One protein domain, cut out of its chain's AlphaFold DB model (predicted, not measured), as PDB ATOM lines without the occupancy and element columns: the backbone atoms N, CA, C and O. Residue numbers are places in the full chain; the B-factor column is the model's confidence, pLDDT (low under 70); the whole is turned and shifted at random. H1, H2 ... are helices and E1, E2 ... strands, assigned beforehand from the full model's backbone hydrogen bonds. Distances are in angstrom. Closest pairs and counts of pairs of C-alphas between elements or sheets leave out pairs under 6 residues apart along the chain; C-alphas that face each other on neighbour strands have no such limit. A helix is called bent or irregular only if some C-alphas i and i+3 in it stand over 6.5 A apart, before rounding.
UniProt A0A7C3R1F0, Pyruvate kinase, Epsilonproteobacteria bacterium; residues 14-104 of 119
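AT A GLANCE: This is residues 14 to 104 of the 119 residues of the protein "Pyruvate kinase" of Epsilonproteobacteria bacterium (UniProt A0A7C3R1F0). Two groups of helices are joined by the short strand E1: on one side H1 packs on residues 27 to 28 of H2, and on the other H3 and H4 pack on the long helix H5. Between the groups, E1 has two short stretches running parallel to it, residues 14 to 15 and residues 78 to 79. The printed part has 91 residues, with five named helices and one named strand in the order H1, H2, E1, H3, H4, H5; its class is mostly helix. The whole is compact, with a radius of gyration of the C-alphas of 13.1 A and spans of 34 by 32 by 20 A.

IN THESE COORDINATES: Begin at Ile 14, then find C-alpha 16 at (20.817, 46.921, 1.046), where H1 starts its run over residues 16 to 23. H2 follows with residues 25 to 41, 24.9 A long; it is neither bent nor irregular, but only just: C-alphas 26 and 29 are 6.2 A apart. E1 is residues 46 to 49, beginning at C-alpha 46 at (14.047, 47.079, -9.498). Next come H3, residues 54 to 59, and H4, residues 64 to 73, which is 14.4 A long. H5, residues 87 to 104, runs 26.1 A and ends at C-alpha 104 at (8.576, 28.649, -8.316).

HOW THE PARTS SIT: Look first at Ala 20 and Met 28, the closest C-alphas of H1 and H2, 5.6 A apart. These helices touch and run opposite ways at a steep tilt of 69.9 degrees, only just short of about perpendicular. E1 pairs with no named strand; its residues 48 to 49 pair with 14 to 15, and its residues 47 to 48 with 78 to 79, both parallel. The C-alphas of Trp 48 and Ser 73 are the closest of E1 and H4, 6.1 A apart. H5 touches H3 with residues 87 to 90 alone, at a steep tilt of 42 degrees, opposite ways; the closest C-alphas, of Met 57 and Ala 87, are 5.8 A apart. H5 touches H4 with residues 94 to 101 alone, at a steep tilt of 65 degrees, the same way; the closest C-alphas, of Ala 71 and Ile 97, are 5.9 A apart. H1 and H2 are each apart from H3, H4 and H5. Every O i to N i+4 pair is within hydrogen-bond range in H1, H3 and H4, against 10 of 13 in H2 and 12 of 14 in H5.

THE WHOLE: The two C-alphas farthest apart are those of Ala 42 and Lys 59, at 37.9 A. The printed part has no cut. The link from H4 to H5, residues 74 to 86, is long, and the other four links are tight. The mean pLDDT of the printed part is 92.4, and no printed residue is under 70.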
ATOM      1  N   ILE A  14      17.628  48.902  -4.788       94.62
ATOM      2  CA  ILE A  14      17.628  48.617  -3.352       94.62
ATOM      3  C   ILE A  14      19.073  48.327  -2.942       94.62
ATOM      4  O   ILE A  14      19.540  47.193  -3.044       94.62
ATOM      5  N   ALA A  15      19.795  49.364  -2.510       94.25
ATOM      6  CA  ALA A  15      21.157  49.252  -1.989       94.25
ATOM      7  C   ALA A  15      21.122  48.819  -0.516       94.25
ATOM      8  O   ALA A  15      21.093  49.638   0.401       94.25
ATOM      9  N   ARG A  16      21.072  47.506  -0.282       92.31
ATOM     10  CA  ARG A  16      20.817  46.921   1.046       92.31
ATOM     11  C   ARG A  16      21.856  47.272   2.107       92.31
ATOM     12  O   ARG A  16      21.492  47.394   3.272       92.31
ATOM     13  N   GLY A  17      23.120  47.443   1.720       90.12
ATOM     14  CA  GLY A  17      24.186  47.872   2.627       90.12
ATOM     15  C   GLY A  17      23.912  49.252   3.228       90.12
ATOM     16  O   GLY A  17      23.934  49.394   4.446       90.12
ATOM     17  N   ASP A  18      23.584  50.228   2.381       92.94
ATOM     18  CA  ASP A  18      23.251  51.589   2.811       92.94
ATOM     19  C   ASP A  18      21.906  51.612   3.545       92.94
ATOM     20  O   ASP A  18      21.771  52.209   4.610       92.94
ATOM     21  N   LEU A  19      20.922  50.865   3.037       90.56
ATOM     22  CA  LEU A  19      19.604  50.774   3.657       90.56
ATOM     23  C   LEU A  19      19.674  50.208   5.082       90.56
ATOM     24  O   LEU A  19      19.008  50.714   5.982       90.56
ATOM     25  N   ALA A  20      20.499  49.186   5.314       91.19
ATOM     26  CA  ALA A  20      20.683  48.610   6.641       91.19
ATOM     27  C   ALA A  20      21.323  49.593   7.637       91.19
ATOM     28  O   ALA A  20      21.047  49.482   8.831       91.19
ATOM     29  N   ILE A  21      22.141  50.545   7.169       93.69
ATOM     30  CA  ILE A  21      22.705  51.610   8.012       93.69
ATOM     31  C   ILE A  21      21.599  52.577   8.452       93.69
ATOM     32  O   ILE A  21      21.540  52.932   9.626       93.69
ATOM     33  N   GLU A  22      20.698  52.945   7.541       93.25
ATOM     34  CA  GLU A  22      19.646  53.936   7.803       93.25
ATOM     35  C   GLU A  22      18.492  53.393   8.662       93.25
ATOM     36  O   GLU A  22      18.048  54.058   9.596       93.25
ATOM     37  N   VAL A  23      17.989  52.184   8.373       92.62
ATOM     38  CA  VAL A  23      16.786  51.635   9.047       92.62
ATOM     39  C   VAL A  23      17.079  50.479  10.010       92.62
ATOM     40  O   VAL A  23      16.196  50.024  10.748       92.62
ATOM     41  N   GLY A  24      18.324  50.002  10.037       92.50
ATOM     42  CA  GLY A  24      18.740  48.829  10.798       92.50
ATOM     43  C   GLY A  24      18.393  47.500  10.113       92.50
ATOM     44  O   GLY A  24      17.475  47.393   9.299       92.50
ATOM     45  N   PHE A  25      19.113  46.438  10.487       86.12
ATOM     46  CA  PHE A  25      18.989  45.114   9.858       86.12
ATOM     47  C   PHE A  25      17.596  44.482   9.974       86.12
ATOM     48  O   PHE A  25      17.149  43.825   9.038       86.12
ATOM     49  N   ILE A  26      16.914  44.673  11.109       87.50
ATOM     50  CA  ILE A  26      15.598  44.063  11.361       87.50
ATOM     51  C   ILE A  26      14.540  44.659  10.423       87.50
ATOM     52  O   ILE A  26      13.773  43.915   9.818       87.50
ATOM     53  N   HIS A  27      14.524  45.984  10.265       90.06
ATOM     54  CA  HIS A  27      13.543  46.663   9.416       90.06
ATOM     55  C   HIS A  27      13.898  46.595   7.928       90.06
ATOM     56  O   HIS A  27      13.001  46.627   7.091       90.06
ATOM     57  N   MET A  28      15.184  46.463   7.580       91.88
ATOM     58  CA  MET A  28      15.620  46.380   6.182       91.88
ATOM     59  C   MET A  28      14.922  45.240   5.434       91.88
ATOM     60  O   MET A  28      14.459  45.443   4.314       91.88
ATOM     61  N   ALA A  29      14.782  44.071   6.067       87.38
ATOM     62  CA  ALA A  29      14.141  42.919   5.442       87.38
ATOM     63  C   ALA A  29      12.664  43.178   5.099       87.38
ATOM     64  O   ALA A  29      12.240  42.855   3.995       87.38
ATOM     65  N   SER A  30      11.885  43.783   6.007       91.00
ATOM     66  CA  SER A  30      10.474  44.085   5.721       91.00
ATOM     67  C   SER A  30      10.330  45.203   4.695       91.00
ATOM     68  O   SER A  30       9.491  45.121   3.804       91.00
ATOM     69  N   LEU A  31      11.165  46.237   4.802       91.94
ATOM     70  CA  LEU A  31      11.085  47.410   3.942       91.94
ATOM     71  C   LEU A  31      11.489  47.084   2.499       91.94
ATOM     72  O   LEU A  31      10.897  47.601   1.561       91.94
ATOM     73  N   GLN A  32      12.450  46.183   2.301       92.62
ATOM     74  CA  GLN A  32      12.793  45.671   0.976       92.62
ATOM     75  C   GLN A  32      11.605  44.981   0.287       92.62
ATOM     76  O   GLN A  32      11.390  45.192  -0.904       92.62
ATOM     77  N   GLU A  33      10.847  44.164   1.019       90.81
ATOM     78  CA  GLU A  33       9.663  43.479   0.488       90.81
ATOM     79  C   GLU A  33       8.567  44.475   0.102       90.81
ATOM     80  O   GLU A  33       8.008  44.397  -0.992       90.81
ATOM     81  N   GLU A  34       8.327  45.473   0.953       91.56
ATOM     82  CA  GLU A  34       7.384  46.554   0.668       91.56
ATOM     83  C   GLU A  34       7.807  47.374  -0.561       91.56
ATOM     84  O   GLU A  34       6.989  47.653  -1.439       91.56
ATOM     85  N   LEU A  35       9.097  47.711  -0.680       91.38
ATOM     86  CA  LEU A  35       9.632  48.416  -1.845       91.38
ATOM     87  C   LEU A  35       9.443  47.616  -3.134       91.38
ATOM     88  O   LEU A  35       9.050  48.196  -4.146       91.38
ATOM     89  N   LEU A  36       9.702  46.306  -3.107       91.38
ATOM     90  CA  LEU A  36       9.476  45.431  -4.258       91.38
ATOM     91  C   LEU A  36       8.004  45.415  -4.665       91.38
ATOM     92  O   LEU A  36       7.705  45.562  -5.848       91.38
ATOM     93  N   ASP A  37       7.090  45.286  -3.705       90.56
ATOM     94  CA  ASP A  37       5.655  45.252  -3.985       90.56
ATOM     95  C   ASP A  37       5.155  46.586  -4.565       90.56
ATOM     96  O   ASP A  37       4.425  46.586  -5.562       90.56
ATOM     97  N   ILE A  38       5.599  47.723  -4.015       89.19
ATOM     98  CA  ILE A  38       5.264  49.059  -4.537       89.19
ATOM     99  C   ILE A  38       5.814  49.242  -5.956       89.19
ATOM    100  O   ILE A  38       5.089  49.701  -6.842       89.19
ATOM    101  N   CYS A  39       7.079  48.885  -6.198       89.88
ATOM    102  CA  CYS A  39       7.698  49.042  -7.516       89.88
ATOM    103  C   CYS A  39       7.036  48.139  -8.561       89.88
ATOM    104  O   CYS A  39       6.739  48.602  -9.659       89.88
ATOM    105  N   ASN A  40       6.727  46.892  -8.200       87.69
ATOM    106  CA  ASN A  40       6.032  45.954  -9.075       87.69
ATOM    107  C   ASN A  40       4.619  46.458  -9.433       87.69
ATOM    108  O   ASN A  40       4.237  46.446 -10.603       87.69
ATOM    109  N   ALA A  41       3.869  46.985  -8.455       86.94
ATOM    110  CA  ALA A  41       2.554  47.591  -8.693       86.94
ATOM    111  C   ALA A  41       2.625  48.844  -9.586       86.94
ATOM    112  O   ALA A  41       1.708  49.106 -10.363       86.94
ATOM    113  N   ALA A  42       3.717  49.601  -9.492       86.31
ATOM    114  CA  ALA A  42       3.982  50.774 -10.316       86.31
ATOM    115  C   ALA A  42       4.645  50.459 -11.669       86.31
ATOM    116  O   ALA A  42       4.906  51.381 -12.440       86.31
ATOM    117  N   HIS A  43       4.943  49.186 -11.954       87.12
ATOM    118  CA  HIS A  43       5.720  48.754 -13.120       87.12
ATOM    119  C   HIS A  43       7.097  49.433 -13.240       87.12
ATOM    120  O   HIS A  43       7.588  49.680 -14.343       87.12
ATOM    121  N   LEU A  44       7.726  49.732 -12.102       89.25
ATOM    122  CA  LEU A  44       9.084  50.259 -12.046       89.25
ATOM    123  C   LEU A  44      10.082  49.102 -11.901       89.25
ATOM    124  O   LEU A  44       9.967  48.341 -10.941       89.25
ATOM    125  N   PRO A  45      11.080  48.978 -12.796       92.00
ATOM    126  CA  PRO A  45      12.097  47.945 -12.674       92.00
ATOM    127  C   PRO A  45      12.958  48.180 -11.431       92.00
ATOM    128  O   PRO A  45      13.381  49.309 -11.149       92.00
ATOM    129  N   VAL A  46      13.253  47.096 -10.720       94.50
ATOM    130  CA  VAL A  46      14.047  47.079  -9.498       94.50
ATOM    131  C   VAL A  46      15.374  46.362  -9.726       94.50
ATOM    132  O   VAL A  46      15.439  45.266 -10.284       94.50
ATOM    133  N   ILE A  47      16.449  46.976  -9.239       96.06
ATOM    134  CA  ILE A  47      17.764  46.356  -9.110       96.06
ATOM    135  C   ILE A  47      17.975  45.994  -7.641       96.06
ATOM    136  O   ILE A  47      18.064  46.869  -6.777       96.06
ATOM    137  N   TRP A  48      18.100  44.702  -7.361       95.75
ATOM    138  CA  TRP A  48      18.529  44.211  -6.058       95.75
ATOM    139  C   TRP A  48      20.047  44.334  -5.949       95.75
ATOM    140  O   TRP A  48      20.778  43.668  -6.688       95.75
ATOM    141  N   ALA A  49      20.536  45.187  -5.049       94.69
ATOM    142  CA  ALA A  49      21.942  45.562  -5.021       94.69
ATOM    143  C   ALA A  49      22.608  45.378  -3.658       94.69
ATOM    144  O   ALA A  49      22.005  45.554  -2.598       94.69
ATOM    145  N   THR A  50      23.919  45.131  -3.735       88.50
ATOM    146  CA  THR A  50      24.869  44.954  -2.626       88.50
ATOM    147  C   THR A  50      24.656  43.681  -1.801       88.50
ATOM    148  O   THR A  50      23.541  43.203  -1.624       88.50
ATOM    149  N   GLN A  51      25.765  43.123  -1.299       86.56
ATOM    150  CA  GLN A  51      25.797  41.965  -0.390       86.56
ATOM    151  C   GLN A  51      25.193  40.658  -0.942       86.56
ATOM    152  O   GLN A  51      25.020  39.700  -0.194       86.56
ATOM    153  N   VAL A  52      24.931  40.572  -2.249       94.19
ATOM    154  CA  VAL A  52      24.517  39.323  -2.900       94.19
ATOM    155  C   VAL A  52      25.749  38.466  -3.173       94.19
ATOM    156  O   VAL A  52      26.650  38.894  -3.896       94.19
ATOM    157  N   LEU A  53      25.780  37.249  -2.616       96.38
ATOM    158  CA  LEU A  53      26.867  36.274  -2.809       96.38
ATOM    159  C   LEU A  53      28.272  36.854  -2.519       96.38
ATOM    160  O   LEU A  53      29.254  36.526  -3.187       96.38
ATOM    161  N   GLU A  54      28.394  37.714  -1.506       94.62
ATOM    162  CA  GLU A  54      29.631  38.448  -1.196       94.62
ATOM    163  C   GLU A  54      30.806  37.510  -0.847       94.62
ATOM    164  O   GLU A  54      31.944  37.715  -1.282       94.62
ATOM    165  N   SER A  55      30.546  36.451  -0.079       95.31
ATOM    166  CA  SER A  55      31.555  35.456   0.305       95.31
ATOM    167  C   SER A  55      31.961  34.582  -0.872       95.31
ATOM    168  O   SER A  55      33.141  34.271  -1.016       95.31
ATOM    169  N   GLN A  56      31.018  34.251  -1.754       96.12
ATOM    170  CA  GLN A  56      31.304  33.559  -3.006       96.12
ATOM    171  C   GLN A  56      32.229  34.410  -3.889       96.12
ATOM    172  O   GLN A  56      33.284  33.935  -4.303       96.12
ATOM    173  N   MET A  57      31.927  35.700  -4.045       95.88
ATOM    174  CA  MET A  57      32.742  36.644  -4.814       95.88
ATOM    175  C   MET A  57      34.182  36.777  -4.282       95.88
ATOM    176  O   MET A  57      35.123  36.938  -5.063       95.88
ATOM    177  N   LYS A  58      34.376  36.694  -2.958       95.38
ATOM    178  CA  LYS A  58      35.687  36.869  -2.300       95.38
ATOM    179  C   LYS A  58      36.470  35.578  -2.063       95.38
ATOM    180  O   LYS A  58      37.696  35.630  -2.030       95.38
ATOM    181  N   LYS A  59      35.789  34.457  -1.816       95.94
ATOM    182  CA  LYS A  59      36.383  33.215  -1.282       95.94
ATOM    183  C   LYS A  59      35.961  31.952  -2.038       95.94
ATOM    184  O   LYS A  59      36.376  30.872  -1.635       95.94
ATOM    185  N   ASN A  60      35.147  32.071  -3.089       94.25
ATOM    186  CA  ASN A  60      34.585  30.946  -3.841       94.25
ATOM    187  C   ASN A  60      33.798  29.945  -2.970       94.25
ATOM    188  O   ASN A  60      33.794  28.742  -3.226       94.25
ATOM    189  N   LEU A  61      33.199  30.433  -1.880       94.75
ATOM    190  CA  LEU A  61      32.429  29.618  -0.950       94.75
ATOM    191  C   LEU A  61      31.249  30.442  -0.413       94.75
ATOM    192  O   LEU A  61      31.466  31.316   0.435       94.75
ATOM    193  N   PRO A  62      30.010  30.202  -0.884       95.00
ATOM    194  CA  PRO A  62      28.843  30.905  -0.388       95.00
ATOM    195  C   PRO A  62      28.382  30.298   0.937       95.00
ATOM    196  O   PRO A  62      28.430  29.085   1.155       95.00
ATOM    197  N   SER A  63      27.860  31.139   1.818       95.94
ATOM    198  CA  SER A  63      27.109  30.688   2.984       95.94
ATOM    199  C   SER A  63      25.686  30.268   2.595       95.94
ATOM    200  O   SER A  63      25.116  30.723   1.604       95.94
ATOM    201  N   ARG A  64      25.056  29.432   3.432       95.12
ATOM    202  CA  ARG A  64      23.641  29.050   3.255       95.12
ATOM    203  C   ARG A  64      22.709  30.265   3.240       95.12
ATOM    204  O   ARG A  64      21.736  30.273   2.494       95.12
ATOM    205  N   ALA A  65      23.019  31.272   4.058       92.50
ATOM    206  CA  ALA A  65      22.256  32.512   4.118       92.50
ATOM    207  C   ALA A  65      22.337  33.277   2.790       92.50
ATOM    208  O   ALA A  65      21.306  33.687   2.270       92.50
ATOM    209  N   GLU A  66      23.528  33.386   2.195       95.12
ATOM    210  CA  GLU A  66      23.708  34.057   0.899       95.12
ATOM    211  C   GLU A  66      23.022  33.318  -0.253       95.12
ATOM    212  O   GLU A  66      22.504  33.965  -1.156       95.12
ATOM    213  N   ILE A  67      22.970  31.979  -0.231       95.38
ATOM    214  CA  ILE A  67      22.220  31.207  -1.238       95.38
ATOM    215  C   ILE A  67      20.722  31.512  -1.137       95.38
ATOM    216  O   ILE A  67      20.072  31.764  -2.151       95.38
ATOM    217  N   SER A  68      20.170  31.510   0.081       93.25
ATOM    218  CA  SER A  68      18.758  31.840   0.304       93.25
ATOM    219  C   SER A  68      18.440  33.279  -0.099       93.25
ATOM    220  O   SER A  68      17.377  33.548  -0.646       93.25
ATOM    221  N   ASP A  69      19.357  34.201   0.165       93.31
ATOM    222  CA  ASP A  69      19.218  35.607  -0.192       93.31
ATOM    223  C   ASP A  69      19.276  35.828  -1.712       93.31
ATOM    224  O   ASP A  69      18.417  36.500  -2.282       93.31
ATOM    225  N   ALA A  70      20.215  35.172  -2.400       95.25
ATOM    226  CA  ALA A  70      20.296  35.177  -3.857       95.25
ATOM    227  C   ALA A  70      19.033  34.586  -4.505       95.25
ATOM    228  O   ALA A  70      18.568  35.095  -5.522       95.25
ATOM    229  N   ALA A  71      18.426  33.563  -3.898       94.19
ATOM    230  CA  ALA A  71      17.140  33.038  -4.350       94.19
ATOM    231  C   ALA A  71      16.021  34.091  -4.250       94.19
ATOM    232  O   ALA A  71      15.266  34.278  -5.204       94.19
ATOM    233  N   LEU A  72      15.940  34.825  -3.135       91.50
ATOM    234  CA  LEU A  72      14.950  35.895  -2.949       91.50
ATOM    235  C   LEU A  72      15.140  37.051  -3.937       91.50
ATOM    236  O   LEU A  72      14.151  37.610  -4.413       91.50
ATOM    237  N   SER A  73      16.388  37.353  -4.309       93.75
ATOM    238  CA  SER A  73      16.694  38.400  -5.290       93.75
ATOM    239  C   SER A  73      16.054  38.162  -6.666       93.75
ATOM    240  O   SER A  73      15.837  39.116  -7.407       93.75
ATOM    241  N   GLY A  74      15.638  36.924  -6.977       91.62
ATOM    242  CA  GLY A  74      14.884  36.590  -8.190       91.62
ATOM    243  C   GLY A  74      13.483  37.207  -8.284       91.62
ATOM    244  O   GLY A  74      12.804  37.008  -9.288       91.62
ATOM    245  N   ARG A  75      13.035  37.934  -7.252       90.00
ATOM    246  CA  ARG A  75      11.833  38.778  -7.303       90.00
ATOM    247  C   ARG A  75      12.056  40.128  -7.983       90.00
ATOM    248  O   ARG A  75      11.072  40.750  -8.364       90.00
ATOM    249  N   ALA A  76      13.301  40.582  -8.087       92.75
ATOM    250  CA  ALA A  76      13.657  41.809  -8.789       92.75
ATOM    251  C   ALA A  76      13.937  41.524 -10.274       92.75
ATOM    252  O   ALA A  76      14.303  40.409 -10.651       92.75
ATOM    253  N   GLU A  77      13.827  42.547 -11.119       92.38
ATOM    254  CA  GLU A  77      14.143  42.447 -12.547       92.38
ATOM    255  C   GLU A  77      15.645  42.252 -12.794       92.38
ATOM    256  O   GLU A  77      16.044  41.666 -13.803       92.38
ATOM    257  N   CYS A  78      16.489  42.746 -11.886       94.00
ATOM    258  CA  CYS A  78      17.937  42.641 -11.992       94.00
ATOM    259  C   CYS A  78      18.593  42.427 -10.626       94.00
ATOM    260  O   CYS A  78      18.147  42.952  -9.606       94.00
ATOM    261  N   VAL A  79      19.710  41.701 -10.633       96.12
ATOM    262  CA  VAL A  79      20.554  41.468  -9.461       96.12
ATOM    263  C   VAL A  79      21.948  42.010  -9.749       96.12
ATOM    264  O   VAL A  79      22.571  41.650 -10.750       96.12
ATOM    265  N   MET A  80      22.448  42.872  -8.870       96.00
ATOM    266  CA  MET A  80      23.781  43.457  -8.963       96.00
ATOM    267  C   MET A  80      24.762  42.708  -8.055       96.00
ATOM    268  O   MET A  80      24.557  42.606  -6.844       96.00
ATOM    269  N   LEU A  81      25.862  42.236  -8.642       95.50
ATOM    270  CA  LEU A  81      26.983  41.616  -7.934       95.50
ATOM    271  C   LEU A  81      28.132  42.612  -7.749       95.50
ATOM    272  O   LEU A  81      28.397  43.451  -8.611       95.50
ATOM    273  N   ASN A  82      28.847  42.485  -6.633       91.62
ATOM    274  CA  ASN A  82      30.061  43.256  -6.381       91.62
ATOM    275  C   ASN A  82      31.259  42.707  -7.170       91.62
ATOM    276  O   ASN A  82      31.258  41.567  -7.622       91.62
ATOM    277  N   LYS A  83      32.315  43.513  -7.324       93.25
ATOM    278  CA  LYS A  83      33.567  43.063  -7.956       93.25
ATOM    279  C   LYS A  83      34.323  42.068  -7.065       93.25
ATOM    280  O   LYS A  83      34.347  42.219  -5.844       93.25
ATOM    281  N   GLY A  84      35.046  41.136  -7.679       94.75
ATOM    282  CA  GLY A  84      35.937  40.231  -6.960       94.75
ATOM    283  C   GLY A  84      36.604  39.185  -7.852       94.75
ATOM    284  O   GLY A  84      36.312  39.115  -9.047       94.75
ATOM    285  N   PRO A  85      37.536  38.404  -7.283       96.50
ATOM    286  CA  PRO A  85      38.355  37.450  -8.030       96.50
ATOM    287  C   PRO A  85      37.550  36.297  -8.644       96.50
ATOM    288  O   PRO A  85      37.939  35.792  -9.692       96.50
ATOM    289  N   PHE A  86      36.422  35.913  -8.040       97.00
ATOM    290  CA  PHE A  86      35.596  34.780  -8.477       97.00
ATOM    291  C   PHE A  86      34.325  35.236  -9.208       97.00
ATOM    292  O   PHE A  86      33.254  34.648  -9.050       97.00
ATOM    293  N   ALA A  87      34.406  36.329  -9.975       96.00
ATOM    294  CA  ALA A  87      33.237  36.948 -10.602       96.00
ATOM    295  C   ALA A  87      32.483  35.997 -11.542       96.00
ATOM    296  O   ALA A  87      31.260  35.915 -11.465       96.00
ATOM    297  N   ILE A  88      33.204  35.255 -12.385       96.62
ATOM    298  CA  ILE A  88      32.603  34.311 -13.337       96.62
ATOM    299  C   ILE A  88      31.891  33.174 -12.595       96.62
ATOM    300  O   ILE A  88      30.704  32.957 -12.824       96.62
ATOM    301  N   ASP A  89      32.567  32.546 -11.629       96.88
ATOM    302  CA  ASP A  89      31.987  31.468 -10.814       96.88
ATOM    303  C   ASP A  89      30.732  31.942 -10.064       96.88
ATOM    304  O   ASP A  89      29.724  31.242  -9.980       96.88
ATOM    305  N   THR A  90      30.768  33.174  -9.546       97.44
ATOM    306  CA  THR A  90      29.626  33.776  -8.847       97.44
ATOM    307  C   THR A  90      28.444  34.009  -9.785       97.44
ATOM    308  O   THR A  90      27.305  33.752  -9.398       97.44
ATOM    309  N   ILE A  91      28.694  34.473 -11.014       97.06
ATOM    310  CA  ILE A  91      27.651  34.650 -12.034       97.06
ATOM    311  C   ILE A  91      27.018  33.301 -12.385       97.06
ATOM    312  O   ILE A  91      25.795  33.220 -12.494       97.06
ATOM    313  N   ASP A  92      27.817  32.246 -12.533       97.06
ATOM    314  CA  ASP A  92      27.305  30.918 -12.866       97.06
ATOM    315  C   ASP A  92      26.469  30.320 -11.728       97.06
ATOM    316  O   ASP A  92      25.389  29.782 -11.984       97.06
ATOM    317  N   ILE A  93      26.899  30.484 -10.472       95.88
ATOM    318  CA  ILE A  93      26.114  30.083  -9.294       95.88
ATOM    319  C   ILE A  93      24.812  30.882  -9.213       95.88
ATOM    320  O   ILE A  93      23.744  30.293  -9.040       95.88
ATOM    321  N   LEU A  94      24.871  32.208  -9.375       96.81
ATOM    322  CA  LEU A  94      23.676  33.050  -9.358       96.81
ATOM    323  C   LEU A  94      22.699  32.632 -10.462       96.81
ATOM    324  O   LEU A  94      21.507  32.494 -10.201       96.81
ATOM    325  N   ARG A  95      23.196  32.371 -11.678       95.88
ATOM    326  CA  ARG A  95      22.375  31.896 -12.800       95.88
ATOM    327  C   ARG A  95      21.656  30.595 -12.447       95.88
ATOM    328  O   ARG A  95      20.465  30.489 -12.721       95.88
ATOM    329  N   GLN A  96      22.354  29.631 -11.846       94.88
ATOM    330  CA  GLN A  96      21.749  28.362 -11.429       94.88
ATOM    331  C   GLN A  96      20.659  28.584 -10.374       94.88
ATOM    332  O   GLN A  96      19.541  28.106 -10.549       94.88
ATOM    333  N   ILE A  97      20.946  29.370  -9.331       94.81
ATOM    334  CA  ILE A  97      19.979  29.686  -8.270       94.81
ATOM    335  C   ILE A  97      18.721  30.342  -8.856       94.81
ATOM    336  O   ILE A  97      17.604  29.904  -8.580       94.81
ATOM    337  N   LEU A  98      18.889  31.372  -9.689       93.25
ATOM    338  CA  LEU A  98      17.764  32.103 -10.275       93.25
ATOM    339  C   LEU A  98      16.959  31.246 -11.256       93.25
ATOM    340  O   LEU A  98      15.737  31.375 -11.305       93.25
ATOM    341  N   HIS A  99      17.611  30.351 -12.003       91.75
ATOM    342  CA  HIS A  99      16.927  29.425 -12.903       91.75
ATOM    343  C   HIS A  99      15.982  28.481 -12.142       91.75
ATOM    344  O   HIS A  99      14.824  28.329 -12.532       91.75
ATOM    345  N   GLU A 100      16.441  27.906 -11.028       87.88
ATOM    346  CA  GLU A 100      15.615  27.037 -10.177       87.88
ATOM    347  C   GLU A 100      14.430  27.797  -9.564       87.88
ATOM    348  O   GLU A 100      13.286  27.335  -9.569       87.88
ATOM    349  N   VAL A 101      14.684  29.007  -9.066       85.38
ATOM    350  CA  VAL A 101      13.677  29.806  -8.357       85.38
ATOM    351  C   VAL A 101      12.635  30.407  -9.305       85.38
ATOM    352  O   VAL A 101      11.460  30.519  -8.938       85.38
ATOM    353  N   HIS A 102      13.012  30.744 -10.541       79.12
ATOM    354  CA  HIS A 102      12.092  31.292 -11.540       79.12
ATOM    355  C   HIS A 102      10.866  30.387 -11.765       79.12
ATOM    356  O   HIS A 102       9.738  30.873 -11.903       79.12
ATOM    357  N   LEU A 103      11.058  29.064 -11.725       72.69
ATOM    358  CA  LEU A 103       9.976  28.086 -11.863       72.69
ATOM    359  C   LEU A 103       8.953  28.174 -10.717       72.69
ATOM    360  O   LEU A 103       7.756  27.965 -10.929       72.69
ATOM    361  N   ILE A 104       9.410  28.525  -9.514       74.06
ATOM    362  CA  ILE A 104       8.576  28.649  -8.316       74.06
ATOM    363  C   ILE A 104       7.769  29.950  -8.364       74.06
ATOM    364  O   ILE A 104       6.553  29.929  -8.152       74.06
TER     365      ILE A 104